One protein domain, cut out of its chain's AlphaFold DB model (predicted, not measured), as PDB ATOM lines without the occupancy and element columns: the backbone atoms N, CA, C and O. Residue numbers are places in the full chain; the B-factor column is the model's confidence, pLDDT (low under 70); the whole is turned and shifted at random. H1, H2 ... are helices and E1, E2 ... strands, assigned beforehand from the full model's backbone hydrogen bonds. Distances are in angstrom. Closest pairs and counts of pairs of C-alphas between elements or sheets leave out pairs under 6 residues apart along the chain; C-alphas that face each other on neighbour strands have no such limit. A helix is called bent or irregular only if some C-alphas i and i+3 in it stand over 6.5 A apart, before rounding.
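This is residues 22 to 119 of the 272 residues of an uncharacterized protein of Candidatus Diapherotrites archaeon (UniProt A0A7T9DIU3). This is a small, nearly closed barrel of six strands, E4, E8, E1, E3, E6 and E5, with the separate strand pair E2 and E7 packed across one end. The short helix H1 sits at the same end, between the edge strands E4 and E5 along the chain, while H2 and the long link of residues 51 to 62 lie at the other end. The 98 printed residues hold two named helices and eight named strands, in the order E1, E2, E3, E4, H1, E5, H2, E6, E7, E8. The large sheet runs E4, E8, E1, E3, E6, E5, the small one E2, E7, both antiparallel throughout, and the class is mixed, helices and strands. The whole is compact, with a radius of gyration of the C-alphas of 12.9 A and spans of 38, 26 and 22 A.

E1, residues 22 to 28, begins at C-alpha 22 at (23.413, -18.634, -0.461) and is 17.0 A long from first to last C-alpha. E2 is residues 37 to 40. E3, residues 45 to 50, is 15.9 A long. E4 is residues 63 to 66, H1 residues 68 to 72 and E5 residues 75 to 78. H2, residues 81 to 88, begins at C-alpha 81 at (12.557, -35.084, -2.983) and is 11.7 A long; it is irregular, with C-alphas 82 and 85 7.2 A apart. E6, residues 95 to 100, is 16.8 A long, and E7 is residues 106 to 109. E8, residues 113 to 118, is 15.1 A long and ends at C-alpha 118 at (28.411, -28.825, 0.966).

The six-stranded sheet is strongly twisted and curled like part of a barrel. It is a folded sheet, bent back on itself into two leaves: E4, E8 and E1 face E6 and E5, with E3 as the hinge. Its pairing is staggered: E1 pairs with E8 over residues 22 to 23, N 22 to O 115 being 2.9 A, and with E3 over residues 24 to 28, N 28 to O 47 being 3.0 A. E3 and E6 are within hydrogen-bond range at N 46 and O 98, 2.8 A. E6 and E5 are so at N 76 and O 99, 2.8 A, and E4 and E8 at N 63 and O 118, 2.8 A. The closest C-alphas of the edge strands E4 and E5 are those of Ala 66 and Val 77, 5.2 A apart. E2 and E7 are antiparallel neighbours, with N 38 and O 108 at 2.9 A. Their sheet and the large one form a sandwich, two sheets face to face, with strands at 58 degrees; the closest C-alphas of E1 and E2 are those of Ile 27 and His 38, 6.1 A. H1 is on the large sheet at a height of 7.3 A, only just over none of its strands, with two of its five C-alphas falling on E8. H2 is not on that sheet, and it is apart from H1. In H1 the single O i to N i+4 pair is within hydrogen-bond range, and in H2 2 of 4 are.

The C-alphas farthest apart are those of Pro 58 and Glu 103, 38.8 A. The printed part has no cut. The link from E3 to E4, 12 residues, is long; those from E1 to E2 and from H2 to E6 are short but not tight, and the other links are tight. The mean pLDDT of the printed part is 83.1, and residues 52 to 60 are under 70.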
ATOM      1  N   ILE A  22      24.295 -18.720   0.697       81.50
ATOM      2  CA  ILE A  22      23.413 -18.634  -0.461       81.50
ATOM      3  C   ILE A  22      22.389 -17.534  -0.237       81.50
ATOM      4  O   ILE A  22      21.730 -17.466   0.804       81.50
ATOM      5  N   HIS A  23      22.290 -16.649  -1.225       86.19
ATOM      6  CA  HIS A  23      21.472 -15.451  -1.146       86.19
ATOM      7  C   HIS A  23      20.065 -15.719  -1.674       86.19
ATOM      8  O   HIS A  23      19.884 -16.239  -2.778       86.19
ATOM      9  N   LEU A  24      19.081 -15.311  -0.880       88.44
ATOM     10  CA  LEU A  24      17.669 -15.331  -1.221       88.44
ATOM     11  C   LEU A  24      17.370 -14.351  -2.360       88.44
ATOM     12  O   LEU A  24      17.755 -13.181  -2.284       88.44
ATOM     13  N   VAL A  25      16.634 -14.803  -3.369       91.19
ATOM     14  CA  VAL A  25      16.109 -13.979  -4.465       91.19
ATOM     15  C   VAL A  25      14.660 -13.597  -4.165       91.19
ATOM     16  O   VAL A  25      14.344 -12.406  -4.093       91.19
ATOM     17  N   SER A  26      13.815 -14.590  -3.889       92.06
ATOM     18  CA  SER A  26      12.415 -14.417  -3.495       92.06
ATOM     19  C   SER A  26      11.939 -15.545  -2.585       92.06
ATOM     20  O   SER A  26      12.601 -16.570  -2.445       92.06
ATOM     21  N   ILE A  27      10.813 -15.317  -1.915       94.62
ATOM     22  CA  ILE A  27      10.212 -16.253  -0.967       94.62
ATOM     23  C   ILE A  27       8.692 -16.065  -0.889       94.62
ATOM     24  O   ILE A  27       8.185 -14.939  -0.980       94.62
ATOM     25  N   GLY A  28       7.967 -17.158  -0.686       93.00
ATOM     26  CA  GLY A  28       6.518 -17.169  -0.519       93.00
ATOM     27  C   GLY A  28       6.003 -18.484   0.058       93.00
ATOM     28  O   GLY A  28       6.777 -19.372   0.416       93.00
ATOM     29  N   GLU A  29       4.680 -18.599   0.143       91.69
ATOM     30  CA  GLU A  29       4.022 -19.877   0.439       91.69
ATOM     31  C   GLU A  29       4.318 -20.895  -0.684       91.69
ATOM     32  O   GLU A  29       4.430 -20.476  -1.843       91.69
ATOM     33  N   PRO A  30       4.420 -22.206  -0.394       89.38
ATOM     34  CA  PRO A  30       4.630 -23.235  -1.413       89.38
ATOM     35  C   PRO A  30       3.561 -23.195  -2.512       89.38
ATOM     36  O   PRO A  30       2.366 -23.187  -2.216       89.38
ATOM     37  N   GLY A  31       3.983 -23.137  -3.779       85.38
ATOM     38  CA  GLY A  31       3.082 -22.983  -4.934       85.38
ATOM     39  C   GLY A  31       2.356 -21.630  -5.022       85.38
ATOM     40  O   GLY A  31       1.532 -21.423  -5.911       85.38
ATOM     41  N   GLY A  32       2.642 -20.703  -4.106       88.00
ATOM     42  CA  GLY A  32       2.037 -19.380  -4.040       88.00
ATOM     43  C   GLY A  32       2.857 -18.292  -4.735       88.00
ATOM     44  O   GLY A  32       3.913 -18.515  -5.329       88.00
ATOM     45  N   LYS A  33       2.372 -17.049  -4.625       88.81
ATOM     46  CA  LYS A  33       3.055 -15.872  -5.179       88.81
ATOM     47  C   LYS A  33       4.380 -15.612  -4.454       88.81
ATOM     48  O   LYS A  33       4.383 -15.279  -3.266       88.81
ATOM     49  N   GLN A  34       5.474 -15.645  -5.209       91.44
ATOM     50  CA  GLN A  34       6.810 -15.281  -4.741       91.44
ATOM     51  C   GLN A  34       6.937 -13.768  -4.506       91.44
ATOM     52  O   GLN A  34       6.402 -12.948  -5.260       91.44
ATOM     53  N   LYS A  35       7.624 -13.378  -3.425       92.19
ATOM     54  CA  LYS A  35       7.815 -11.977  -3.014       92.19
ATOM     55  C   LYS A  35       9.270 -11.713  -2.627       92.19
ATOM     56  O   LYS A  35       9.998 -12.614  -2.231       92.19
ATOM     57  N   GLY A  36       9.688 -10.446  -2.660       89.00
ATOM     58  CA  GLY A  36      11.015 -10.034  -2.177       89.00
ATOM     59  C   GLY A  36      11.166 -10.042  -0.648       89.00
ATOM     60  O   GLY A  36      12.263  -9.806  -0.150       89.00
ATOM     61  N   GLN A  37      10.084 -10.282   0.099       91.00
ATOM     62  CA  GLN A  37      10.081 -10.387   1.557       91.00
ATOM     63  C   GLN A  37       8.968 -11.317   2.046       91.00
ATOM     64  O   GLN A  37       7.898 -11.381   1.436       91.00
ATOM     65  N   HIS A  38       9.208 -11.987   3.170       92.56
ATOM     66  CA  HIS A  38       8.264 -12.907   3.796       92.56
ATOM     67  C   HIS A  38       8.529 -13.019   5.304       92.56
ATOM     68  O   HIS A  38       9.655 -12.829   5.768       92.56
ATOM     69  N   ILE A  39       7.480 -13.308   6.074       92.31
ATOM     70  CA  ILE A  39       7.585 -13.605   7.505       92.31
ATOM     71  C   ILE A  39       7.302 -15.090   7.662       92.31
ATOM     72  O   ILE A  39       6.148 -15.501   7.577       92.31
ATOM     73  N   LEU A  40       8.354 -15.869   7.891       91.44
ATOM     74  CA  LEU A  40       8.234 -17.298   8.123       91.44
ATOM     75  C   LEU A  40       7.795 -17.523   9.573       91.44
ATOM     76  O   LEU A  40       8.511 -17.159  10.508       91.44
ATOM     77  N   ARG A  41       6.591 -18.067   9.750       90.62
ATOM     78  CA  ARG A  41       5.980 -18.302  11.064       90.62
ATOM     79  C   ARG A  41       6.292 -19.715  11.576       90.62
ATOM     80  O   ARG A  41       6.395 -20.625  10.755       90.62
ATOM     81  N   PRO A  42       6.352 -19.922  12.904       86.00
ATOM     82  CA  PRO A  42       6.350 -21.253  13.507       86.00
ATOM     83  C   PRO A  42       5.296 -22.187  12.900       86.00
ATOM     84  O   PRO A  42       4.168 -21.769  12.630       86.00
ATOM     85  N   GLY A  43       5.670 -23.441  12.652       85.69
ATOM     86  CA  GLY A  43       4.822 -24.475  12.057       85.69
ATOM     87  C   GLY A  43       4.585 -24.341  10.550       85.69
ATOM     88  O   GLY A  43       3.929 -25.203   9.973       85.69
ATOM     89  N   HIS A  44       5.098 -23.293   9.900       90.88
ATOM     90  CA  HIS A  44       4.883 -23.060   8.472       90.88
ATOM     91  C   HIS A  44       6.103 -23.463   7.640       90.88
ATOM     92  O   HIS A  44       7.245 -23.494   8.115       90.88
ATOM     93  N   ARG A  45       5.837 -23.748   6.364       93.38
ATOM     94  CA  ARG A  45       6.842 -23.984   5.329       93.38
ATOM     95  C   ARG A  45       6.768 -22.856   4.307       93.38
ATOM     96  O   ARG A  45       5.676 -22.451   3.939       93.38
ATOM     97  N   ALA A  46       7.915 -22.408   3.814       94.31
ATOM     98  CA  ALA A  46       8.021 -21.482   2.693       94.31
ATOM     99  C   ALA A  46       8.827 -22.099   1.546       94.31
ATOM    100  O   ALA A  46       9.699 -22.946   1.760       94.31
ATOM    101  N   GLU A  47       8.541 -21.651   0.332       94.56
ATOM    102  CA  GLU A  47       9.321 -21.918  -0.874       94.56
ATOM    103  C   GLU A  47      10.169 -20.685  -1.182       94.56
ATOM    104  O   GLU A  47       9.670 -19.557  -1.152       94.56
ATOM    105  N   ALA A  48      11.458 -20.900  -1.429       92.56
ATOM    106  CA  ALA A  48      12.429 -19.847  -1.663       92.56
ATOM    107  C   ALA A  48      13.212 -20.099  -2.947       92.56
ATOM    108  O   ALA A  48      13.753 -21.187  -3.156       92.56
ATOM    109  N   GLU A  49      13.338 -19.053  -3.754       92.88
ATOM    110  CA  GLU A  49      14.283 -19.004  -4.863       92.88
ATOM    111  C   GLU A  49      15.586 -18.366  -4.393       92.88
ATOM    112  O   GLU A  49      15.594 -17.368  -3.659       92.88
ATOM    113  N   THR A  50      16.704 -18.917  -4.835       88.25
ATOM    114  CA  THR A  50      18.048 -18.464  -4.507       88.25
ATOM    115  C   THR A  50      18.905 -18.300  -5.746       88.25
ATOM    116  O   THR A  50      18.598 -18.792  -6.832       88.25
ATOM    117  N   HIS A  51      19.994 -17.548  -5.589       81.69
ATOM    118  CA  HIS A  51      20.979 -17.444  -6.654       81.69
ATOM    119  C   HIS A  51      21.524 -18.835  -7.015       81.69
ATOM    120  O   HIS A  51      21.766 -19.636  -6.106       81.69
ATOM    121  N   PRO A  52      21.732 -19.109  -8.316       66.50
ATOM    122  CA  PRO A  52      22.229 -20.396  -8.777       66.50
ATOM    123  C   PRO A  52      23.571 -20.718  -8.125       66.50
ATOM    124  O   PRO A  52      24.398 -19.836  -7.872       66.50
ATOM    125  N   LEU A  53      23.764 -21.998  -7.832       66.31
ATOM    126  CA  LEU A  53      24.924 -22.499  -7.111       66.31
ATOM    127  C   LEU A  53      25.966 -23.057  -8.074       66.31
ATOM    128  O   LEU A  53      25.677 -23.367  -9.228       66.31
ATOM    129  N   VAL A  54      27.201 -23.163  -7.588       59.28
ATOM    130  CA  VAL A  54      28.293 -23.784  -8.341       59.28
ATOM    131  C   VAL A  54      28.000 -25.279  -8.485       59.28
ATOM    132  O   VAL A  54      27.635 -25.933  -7.511       59.28
ATOM    133  N   ILE A  55      28.153 -25.783  -9.707       58.78
ATOM    134  CA  ILE A  55      27.941 -27.179 -10.102       58.78
ATOM    135  C   ILE A  55      28.914 -28.078  -9.326       58.78
ATOM    136  O   ILE A  55      30.124 -27.846  -9.344       58.78
ATOM    137  N   GLY A  56      28.380 -29.088  -8.636       60.31
ATOM    138  CA  GLY A  56      29.180 -30.150  -8.021       60.31
ATOM    139  C   GLY A  56      29.618 -31.170  -9.069       60.31
ATOM    140  O   GLY A  56      29.069 -31.216 -10.170       60.31
ATOM    141  N   HIS A  57      30.589 -32.028  -8.754       63.19
ATOM    142  CA  HIS A  57      30.919 -33.099  -9.695       63.19
ATOM    143  C   HIS A  57      29.741 -34.088  -9.820       63.19
ATOM    144  O   HIS A  57      29.076 -34.382  -8.819       63.19
ATOM    145  N   PRO A  58      29.475 -34.635 -11.020       63.09
ATOM    146  CA  PRO A  58      28.489 -35.696 -11.188       63.09
ATOM    147  C   PRO A  58      28.754 -36.862 -10.224       63.09
ATOM    148  O   PRO A  58      29.900 -37.277 -10.044       63.09
ATOM    149  N   GLY A  59      27.700 -37.385  -9.591       63.97
ATOM    150  CA  GLY A  59      27.803 -38.471  -8.609       63.97
ATOM    151  C   GLY A  59      28.099 -38.031  -7.171       63.97
ATOM    152  O   GLY A  59      28.081 -38.875  -6.274       63.97
ATOM    153  N   GLN A  60      28.318 -36.736  -6.918       69.81
ATOM    154  CA  GLN A  60      28.373 -36.211  -5.554       69.81
ATOM    155  C   GLN A  60      26.963 -35.926  -5.027       69.81
ATOM    156  O   GLN A  60      26.121 -35.372  -5.733       69.81
ATOM    157  N   ILE A  61      26.706 -36.278  -3.767       70.94
ATOM    158  CA  ILE A  61      25.462 -35.908  -3.085       70.94
ATOM    159  C   ILE A  61      25.730 -34.632  -2.294       70.94
ATOM    160  O   ILE A  61      26.566 -34.612  -1.388       70.94
ATOM    161  N   ALA A  62      25.038 -33.565  -2.680       76.38
ATOM    162  CA  ALA A  62      25.051 -32.312  -1.954       76.38
ATOM    163  C   ALA A  62      24.186 -32.421  -0.697       76.38
ATOM    164  O   ALA A  62      23.037 -32.859  -0.760       76.38
ATOM    165  N   GLU A  63      24.722 -31.967   0.426       79.44
ATOM    166  CA  GLU A  63      23.966 -31.707   1.642       79.44
ATOM    167  C   GLU A  63      23.700 -30.204   1.769       79.44
ATOM    168  O   GLU A  63      24.490 -29.365   1.330       79.44
ATOM    169  N   ILE A  64      22.562 -29.862   2.367       80.75
ATOM    170  CA  ILE A  64      22.111 -28.491   2.591       80.75
ATOM    171  C   ILE A  64      21.883 -28.287   4.083       80.75
ATOM    172  O   ILE A  64      21.379 -29.170   4.773       80.75
ATOM    173  N   SER A  65      22.267 -27.125   4.598       81.25
ATOM    174  CA  SER A  65      21.968 -26.747   5.977       81.25
ATOM    175  C   SER A  65      21.578 -25.283   6.068       81.25
ATOM    176  O   SER A  65      22.100 -24.432   5.339       81.25
ATOM    177  N   ALA A  66      20.707 -24.966   7.022       84.44
ATOM    178  CA  ALA A  66      20.442 -23.584   7.376       84.44
ATOM    179  C   ALA A  66      21.738 -22.895   7.836       84.44
ATOM    180  O   ALA A  66      22.661 -23.510   8.373       84.44
ATOM    181  N   ARG A  67      21.819 -21.581   7.637       82.25
ATOM    182  CA  ARG A  67      22.815 -20.750   8.320       82.25
ATOM    183  C   ARG A  67      22.540 -20.780   9.817       82.25
ATOM    184  O   ARG A  67      21.381 -20.746  10.215       82.25
ATOM    185  N   SER A  68      23.589 -20.695  10.633       78.00
ATOM    186  CA  SER A  68      23.473 -20.742  12.100       78.00
ATOM    187  C   SER A  68      22.459 -19.754  12.687       78.00
ATOM    188  O   SER A  68      21.766 -20.076  13.639       78.00
ATOM    189  N   VAL A  69      22.302 -18.563  12.102       79.44
ATOM    190  CA  VAL A  69      21.265 -17.605  12.530       79.44
ATOM    191  C   VAL A  69      19.851 -18.159  12.319       79.44
ATOM    192  O   VAL A  69      19.023 -18.045  13.212       79.44
ATOM    193  N   LEU A  70      19.575 -18.767  11.163       82.75
ATOM    194  CA  LEU A  70      18.275 -19.368  10.850       82.75
ATOM    195  C   LEU A  70      18.029 -20.646  11.651       82.75
ATOM    196  O   LEU A  70      16.970 -20.800  12.252       82.75
ATOM    197  N   ALA A  71      19.040 -21.510  11.707       82.19
ATOM    198  CA  ALA A  71      19.055 -22.729  12.499       82.19
ATOM    199  C   ALA A  71      18.631 -22.472  13.950       82.19
ATOM    200  O   ALA A  71      17.757 -23.152  14.476       82.19
ATOM    201  N   ARG A  72      19.175 -21.424  14.579       79.88
ATOM    202  CA  ARG A  72      18.851 -21.062  15.966       79.88
ATOM    203  C   ARG A  72      17.443 -20.513  16.178       79.88
ATOM    204  O   ARG A  72      16.965 -20.510  17.307       79.88
ATOM    205  N   HIS A  73      16.780 -20.049  15.121       80.19
ATOM    206  CA  HIS A  73      15.346 -19.745  15.153       80.19
ATOM    207  C   HIS A  73      14.478 -20.962  14.816       80.19
ATOM    208  O   HIS A  73      13.255 -20.862  14.792       80.19
ATOM    209  N   GLY A  74      15.094 -22.115  14.568       80.38
ATOM    210  CA  GLY A  74      14.410 -23.335  14.181       80.38
ATOM    211  C   GLY A  74      13.978 -23.402  12.755       80.38
ATOM    212  O   GLY A  74      12.981 -24.037  12.444       80.38
ATOM    213  N   VAL A  75      14.716 -22.736  11.883       85.50
ATOM    214  CA  VAL A  75      14.491 -22.857  10.458       85.50
ATOM    215  C   VAL A  75      15.402 -23.949   9.912       85.50
ATOM    216  O   VAL A  75      16.627 -23.840   9.965       85.50
ATOM    217  N   GLU A  76      14.793 -25.000   9.377       87.25
ATOM    218  CA  GLU A  76      15.433 -25.990   8.512       87.25
ATOM    219  C   GLU A  76      15.407 -25.511   7.072       87.25
ATOM    220  O   GLU A  76      14.481 -24.805   6.665       87.25
ATOM    221  N   VAL A  77      16.407 -25.924   6.296       87.31
ATOM    222  CA  VAL A  77      16.407 -25.742   4.846       87.31
ATOM    223  C   VAL A  77      16.653 -27.086   4.187       87.31
ATOM    224  O   VAL A  77      17.597 -27.783   4.552       87.31
ATOM    225  N   HIS A  78      15.822 -27.434   3.212       87.38
ATOM    226  CA  HIS A  78      15.904 -28.701   2.495       87.38
ATOM    227  C   HIS A  78      15.591 -28.534   1.009       87.38
ATOM    228  O   HIS A  78      14.869 -27.622   0.593       87.38
ATOM    229  N   PHE A  79      16.123 -29.458   0.213       85.50
ATOM    230  CA  PHE A  79      15.651 -29.697  -1.146       85.50
ATOM    231  C   PHE A  79      14.383 -30.552  -1.108       85.50
ATOM    232  O   PHE A  79      14.186 -31.358  -0.196       85.50
ATOM    233  N   ASP A  80      13.522 -30.392  -2.103       85.06
ATOM    234  CA  ASP A  80      12.415 -31.309  -2.332       85.06
ATOM    235  C   ASP A  80      12.916 -32.655  -2.870       85.06
ATOM    236  O   ASP A  80      13.915 -32.732  -3.586       85.06
ATOM    237  N   GLN A  81      12.202 -33.732  -2.544       80.88
ATOM    238  CA  GLN A  81      12.557 -35.084  -2.983       80.88
ATOM    239  C   GLN A  81      12.569 -35.198  -4.510       80.88
ATOM    240  O   GLN A  81      13.405 -35.907  -5.070       80.88
ATOM    241  N   SER A  82      11.693 -34.446  -5.182       84.75
ATOM    242  CA  SER A  82      11.637 -34.352  -6.644       84.75
ATOM    243  C   SER A  82      12.931 -33.814  -7.277       84.75
ATOM    244  O   SER A  82      13.193 -34.086  -8.444       84.75
ATOM    245  N   GLN A  83      13.771 -33.108  -6.510       81.81
ATOM    246  CA  GLN A  83      15.010 -32.477  -6.981       81.81
ATOM    247  C   GLN A  83      16.249 -33.376  -6.815       81.81
ATOM    248  O   GLN A  83      17.323 -33.056  -7.320       81.81
ATOM    249  N   ILE A  84      16.128 -34.526  -6.138       79.06
ATOM    250  CA  ILE A  84      17.249 -35.459  -5.915       79.06
ATOM    251  C   ILE A  84      17.917 -35.922  -7.228       79.06
ATOM    252  O   ILE A  84      19.150 -35.986  -7.254       79.06
ATOM    253  N   PRO A  85      17.188 -36.239  -8.319       80.38
ATOM    254  CA  PRO A  85      17.815 -36.616  -9.589       80.38
ATOM    255  C   PRO A  85      18.693 -35.503 -10.180       80.38
ATOM    256  O   PRO A  85      19.806 -35.776 -10.626       80.38
ATOM    257  N   GLU A  86      18.226 -34.253 -10.126       79.38
ATOM    258  CA  GLU A  86      18.972 -33.072 -10.580       79.38
ATOM    259  C   GLU A  86      20.263 -32.904  -9.765       79.38
ATOM    260  O   GLU A  86      21.348 -32.823 -10.344       79.38
ATOM    261  N   ILE A  87      20.169 -33.011  -8.434       77.50
ATOM    262  CA  ILE A  87      21.319 -32.939  -7.517       77.50
ATOM    263  C   ILE A  87      22.358 -34.011  -7.847       77.50
ATOM    264  O   ILE A  87      23.549 -33.717  -7.934       77.50
ATOM    265  N   ARG A  88      21.922 -35.252  -8.096       74.50
ATOM    266  CA  ARG A  88      22.822 -36.361  -8.465       74.50
ATOM    267  C   ARG A  88      23.519 -36.147  -9.811       74.50
ATOM    268  O   ARG A  88      24.620 -36.665 -10.006       74.50
ATOM    269  N   SER A  89      22.912 -35.376 -10.714       72.69
ATOM    270  CA  SER A  89      23.523 -34.987 -11.993       72.69
ATOM    271  C   SER A  89      24.603 -33.902 -11.855       72.69
ATOM    272  O   SER A  89      25.255 -33.569 -12.840       72.69
ATOM    273  N   GLY A  90      24.808 -33.362 -10.646       70.25
ATOM    274  CA  GLY A  90      25.748 -32.274 -10.361       70.25
ATOM    275  C   GLY A  90      25.109 -30.881 -10.366       70.25
ATOM    276  O   GLY A  90      25.766 -29.911  -9.984       70.25
ATOM    277  N   HIS A  91      23.830 -30.767 -10.738       76.31
ATOM    278  CA  HIS A  91      23.098 -29.501 -10.773       76.31
ATOM    279  C   HIS A  91      22.388 -29.254  -9.446       76.31
ATOM    280  O   HIS A  91      21.629 -30.086  -8.958       76.31
ATOM    281  N   LEU A  92      22.637 -28.097  -8.845       76.50
ATOM    282  CA  LEU A  92      21.945 -27.699  -7.632       76.50
ATOM    283  C   LEU A  92      20.745 -26.822  -7.987       76.50
ATOM    284  O   LEU A  92      20.933 -25.791  -8.643       76.50
ATOM    285  N   PRO A  93      19.538 -27.169  -7.519       79.56
ATOM    286  CA  PRO A  93      18.360 -26.388  -7.836       79.56
ATOM    287  C   PRO A  93      18.437 -25.001  -7.188       79.56
ATOM    288  O   PRO A  93      18.863 -24.845  -6.041       79.56
ATOM    289  N   SER A  94      17.943 -23.987  -7.898       85.69
ATOM    290  CA  SER A  94      17.754 -22.628  -7.366       85.69
ATOM    291  C   SER A  94      16.583 -22.528  -6.387       85.69
ATOM    292  O   SER A  94      16.380 -21.491  -5.765       85.69
ATOM    293  N   ARG A  95      15.790 -23.592  -6.251       89.00
ATOM    294  CA  ARG A  95      14.645 -23.649  -5.352       89.00
ATOM    295  C   ARG A  95      14.947 -24.517  -4.142       89.00
ATOM    296  O   ARG A  95      15.301 -25.687  -4.293       89.00
ATOM    297  N   VAL A  96      14.693 -23.962  -2.962       91.19
ATOM    298  CA  VAL A  96      14.771 -24.647  -1.669       91.19
ATOM    299  C   VAL A  96      13.516 -24.384  -0.849       91.19
ATOM    300  O   VAL A  96      12.740 -23.469  -1.129       91.19
ATOM    301  N   PHE A  97      13.334 -25.166   0.205       92.81
ATOM    302  CA  PHE A  97      12.227 -24.999   1.129       92.81
ATOM    303  C   PHE A  97      12.738 -24.729   2.531       92.81
ATOM    304  O   PHE A  97      13.742 -25.296   2.950       92.81
ATOM    305  N   LEU A  98      12.038 -23.845   3.235       92.88
ATOM    306  CA  LEU A  98      12.333 -23.489   4.613       92.88
ATOM    307  C   LEU A  98      11.189 -23.987   5.492       92.88
ATOM    308  O   LEU A  98      10.046 -23.606   5.246       92.88
ATOM    309  N   THR A  99      11.479 -24.787   6.513       90.25
ATOM    310  CA  THR A  99      10.486 -25.238   7.507       90.25
ATOM    311  C   THR A  99      10.826 -24.634   8.856       90.25
ATOM    312  O   THR A  99      11.969 -24.729   9.287       90.25
ATOM    313  N   HIS A 100       9.854 -24.022   9.531       87.81
ATOM    314  CA  HIS A 100      10.080 -23.371  10.819       87.81
ATOM    315  C   HIS A 100       9.480 -24.167  11.975       87.81
ATOM    316  O   HIS A 100       8.263 -24.265  12.105       87.81
ATOM    317  N   SER A 101      10.328 -24.668  12.861       79.81
ATOM    318  CA  SER A 101       9.958 -25.451  14.039       79.81
ATOM    319  C   SER A 101      10.249 -24.763  15.374       79.81
ATOM    320  O   SER A 101       9.940 -25.348  16.401       79.81
ATOM    321  N   GLY A 102      10.833 -23.557  15.383       78.31
ATOM    322  CA  GLY A 102      11.027 -22.754  16.601       78.31
ATOM    323  C   GLY A 102       9.847 -21.835  16.942       78.31
ATOM    324  O   GLY A 102       8.813 -21.879  16.285       78.31
ATOM    325  N   GLU A 103      10.029 -20.948  17.926       78.06
ATOM    326  CA  GLU A 103       8.942 -20.143  18.522       78.06
ATOM    327  C   GLU A 103       8.856 -18.693  18.015       78.06
ATOM    328  O   GLU A 103       7.796 -18.072  18.060       78.06
ATOM    329  N   ILE A 104       9.965 -18.129  17.526       79.44
ATOM    330  CA  ILE A 104      10.039 -16.719  17.121       79.44
ATOM    331  C   ILE A 104       9.934 -16.626  15.599       79.44
ATOM    332  O   ILE A 104      10.862 -17.079  14.933       79.44
ATOM    333  N   PRO A 105       8.901 -15.967  15.036       86.56
ATOM    334  CA  PRO A 105       8.831 -15.703  13.605       86.56
ATOM    335  C   PRO A 105      10.093 -15.030  13.060       86.56
ATOM    336  O   PRO A 105      10.676 -14.136  13.683       86.56
ATOM    337  N   VAL A 106      10.473 -15.413  11.844       87.44
ATOM    338  CA  VAL A 106      11.682 -14.913  11.188       87.44
ATOM    339  C   VAL A 106      11.315 -14.070   9.976       87.44
ATOM    340  O   VAL A 106      10.575 -14.504   9.091       87.44
ATOM    341  N   ARG A 107      11.861 -12.852   9.907       88.75
ATOM    342  CA  ARG A 107      11.657 -11.947   8.770       88.75
ATOM    343  C   ARG A 107      12.781 -12.124   7.755       88.75
ATOM    344  O   ARG A 107      13.952 -11.867   8.044       88.75
ATOM    345  N   LEU A 108      12.398 -12.537   6.552       89.75
ATOM    346  CA  LEU A 108      13.276 -12.800   5.420       89.75
ATOM    347  C   LEU A 108      13.035 -11.767   4.319       89.75
ATOM    348  O   LEU A 108      11.898 -11.384   4.040       89.75
ATOM    349  N   ARG A 109      14.110 -11.330   3.667       89.56
ATOM    350  CA  ARG A 109      14.075 -10.505   2.454       89.56
ATOM    351  C   ARG A 109      15.145 -10.917   1.458       89.56
ATOM    352  O   ARG A 109      16.147 -11.530   1.829       89.56
ATOM    353  N   ARG A 110      14.954 -10.512   0.204       90.31
ATOM    354  CA  ARG A 110      15.947 -10.618  -0.866       90.31
ATOM    355  C   ARG A 110      17.326 -10.160  -0.380       90.31
ATOM    356  O   ARG A 110      17.455  -9.165   0.334       90.31
ATOM    357  N   GLY A 111      18.353 -10.923  -0.744       86.75
ATOM    358  CA  GLY A 111      19.735 -10.732  -0.312       86.75
ATOM    359  C   GLY A 111      20.055 -11.310   1.071       86.75
ATOM    360  O   GLY A 111      21.214 -11.297   1.477       86.75
ATOM    361  N   ASN A 112      19.081 -11.838   1.824       88.19
ATOM    362  CA  ASN A 112      19.404 -12.595   3.034       88.19
ATOM    363  C   ASN A 112      20.162 -13.875   2.684       88.19
ATOM    364  O   ASN A 112      19.808 -14.589   1.753       88.19
ATOM    365  N   ARG A 113      21.197 -14.162   3.474       85.38
ATOM    366  CA  ARG A 113      21.987 -15.391   3.394       85.38
ATOM    367  C   ARG A 113      21.294 -16.463   4.222       85.38
ATOM    368  O   ARG A 113      21.286 -16.347   5.446       85.38
ATOM    369  N   THR A 114      20.684 -17.452   3.576       83.94
ATOM    370  CA  THR A 114      19.767 -18.385   4.255       83.94
ATOM    371  C   THR A 114      20.399 -19.738   4.541       83.94
ATOM    372  O   THR A 114      20.285 -20.243   5.652       83.94
ATOM    373  N   HIS A 115      21.120 -20.311   3.589       84.69
ATOM    374  CA  HIS A 115      21.652 -21.662   3.729       84.69
ATOM    375  C   HIS A 115      23.039 -21.794   3.116       84.69
ATOM    376  O   HIS A 115      23.579 -20.853   2.528       84.69
ATOM    377  N   ARG A 116      23.617 -22.971   3.320       81.94
ATOM    378  CA  ARG A 116      24.884 -23.416   2.752       81.94
ATOM    379  C   ARG A 116      24.666 -24.776   2.113       81.94
ATOM    380  O   ARG A 116      23.823 -25.543   2.577       81.94
ATOM    381  N   VAL A 117      25.445 -25.058   1.078       80.75
ATOM    382  CA  VAL A 117      25.517 -26.375   0.449       80.75
ATOM    383  C   VAL A 117      26.943 -26.896   0.569       80.75
ATOM    384  O   VAL A 117      27.897 -26.126   0.508       80.75
ATOM    385  N   TYR A 118      27.107 -28.189   0.813       77.94
ATOM    386  CA  TYR A 118      28.411 -28.825   0.966       77.94
ATOM    387  C   TYR A 118      28.355 -30.286   0.510       77.94
ATOM    388  O   TYR A 118      27.282 -30.859   0.364       77.94
ATOM    389  N   TYR A 119      29.518 -30.894   0.265       77.56
ATOM    390  CA  TYR A 119      29.639 -32.242  -0.306       77.56
ATOM    391  C   TYR A 119      30.448 -33.152   0.627       77.56
ATOM    392  O   TYR A 119      31.607 -33.474   0.351       77.56
TER     393      TYR A 119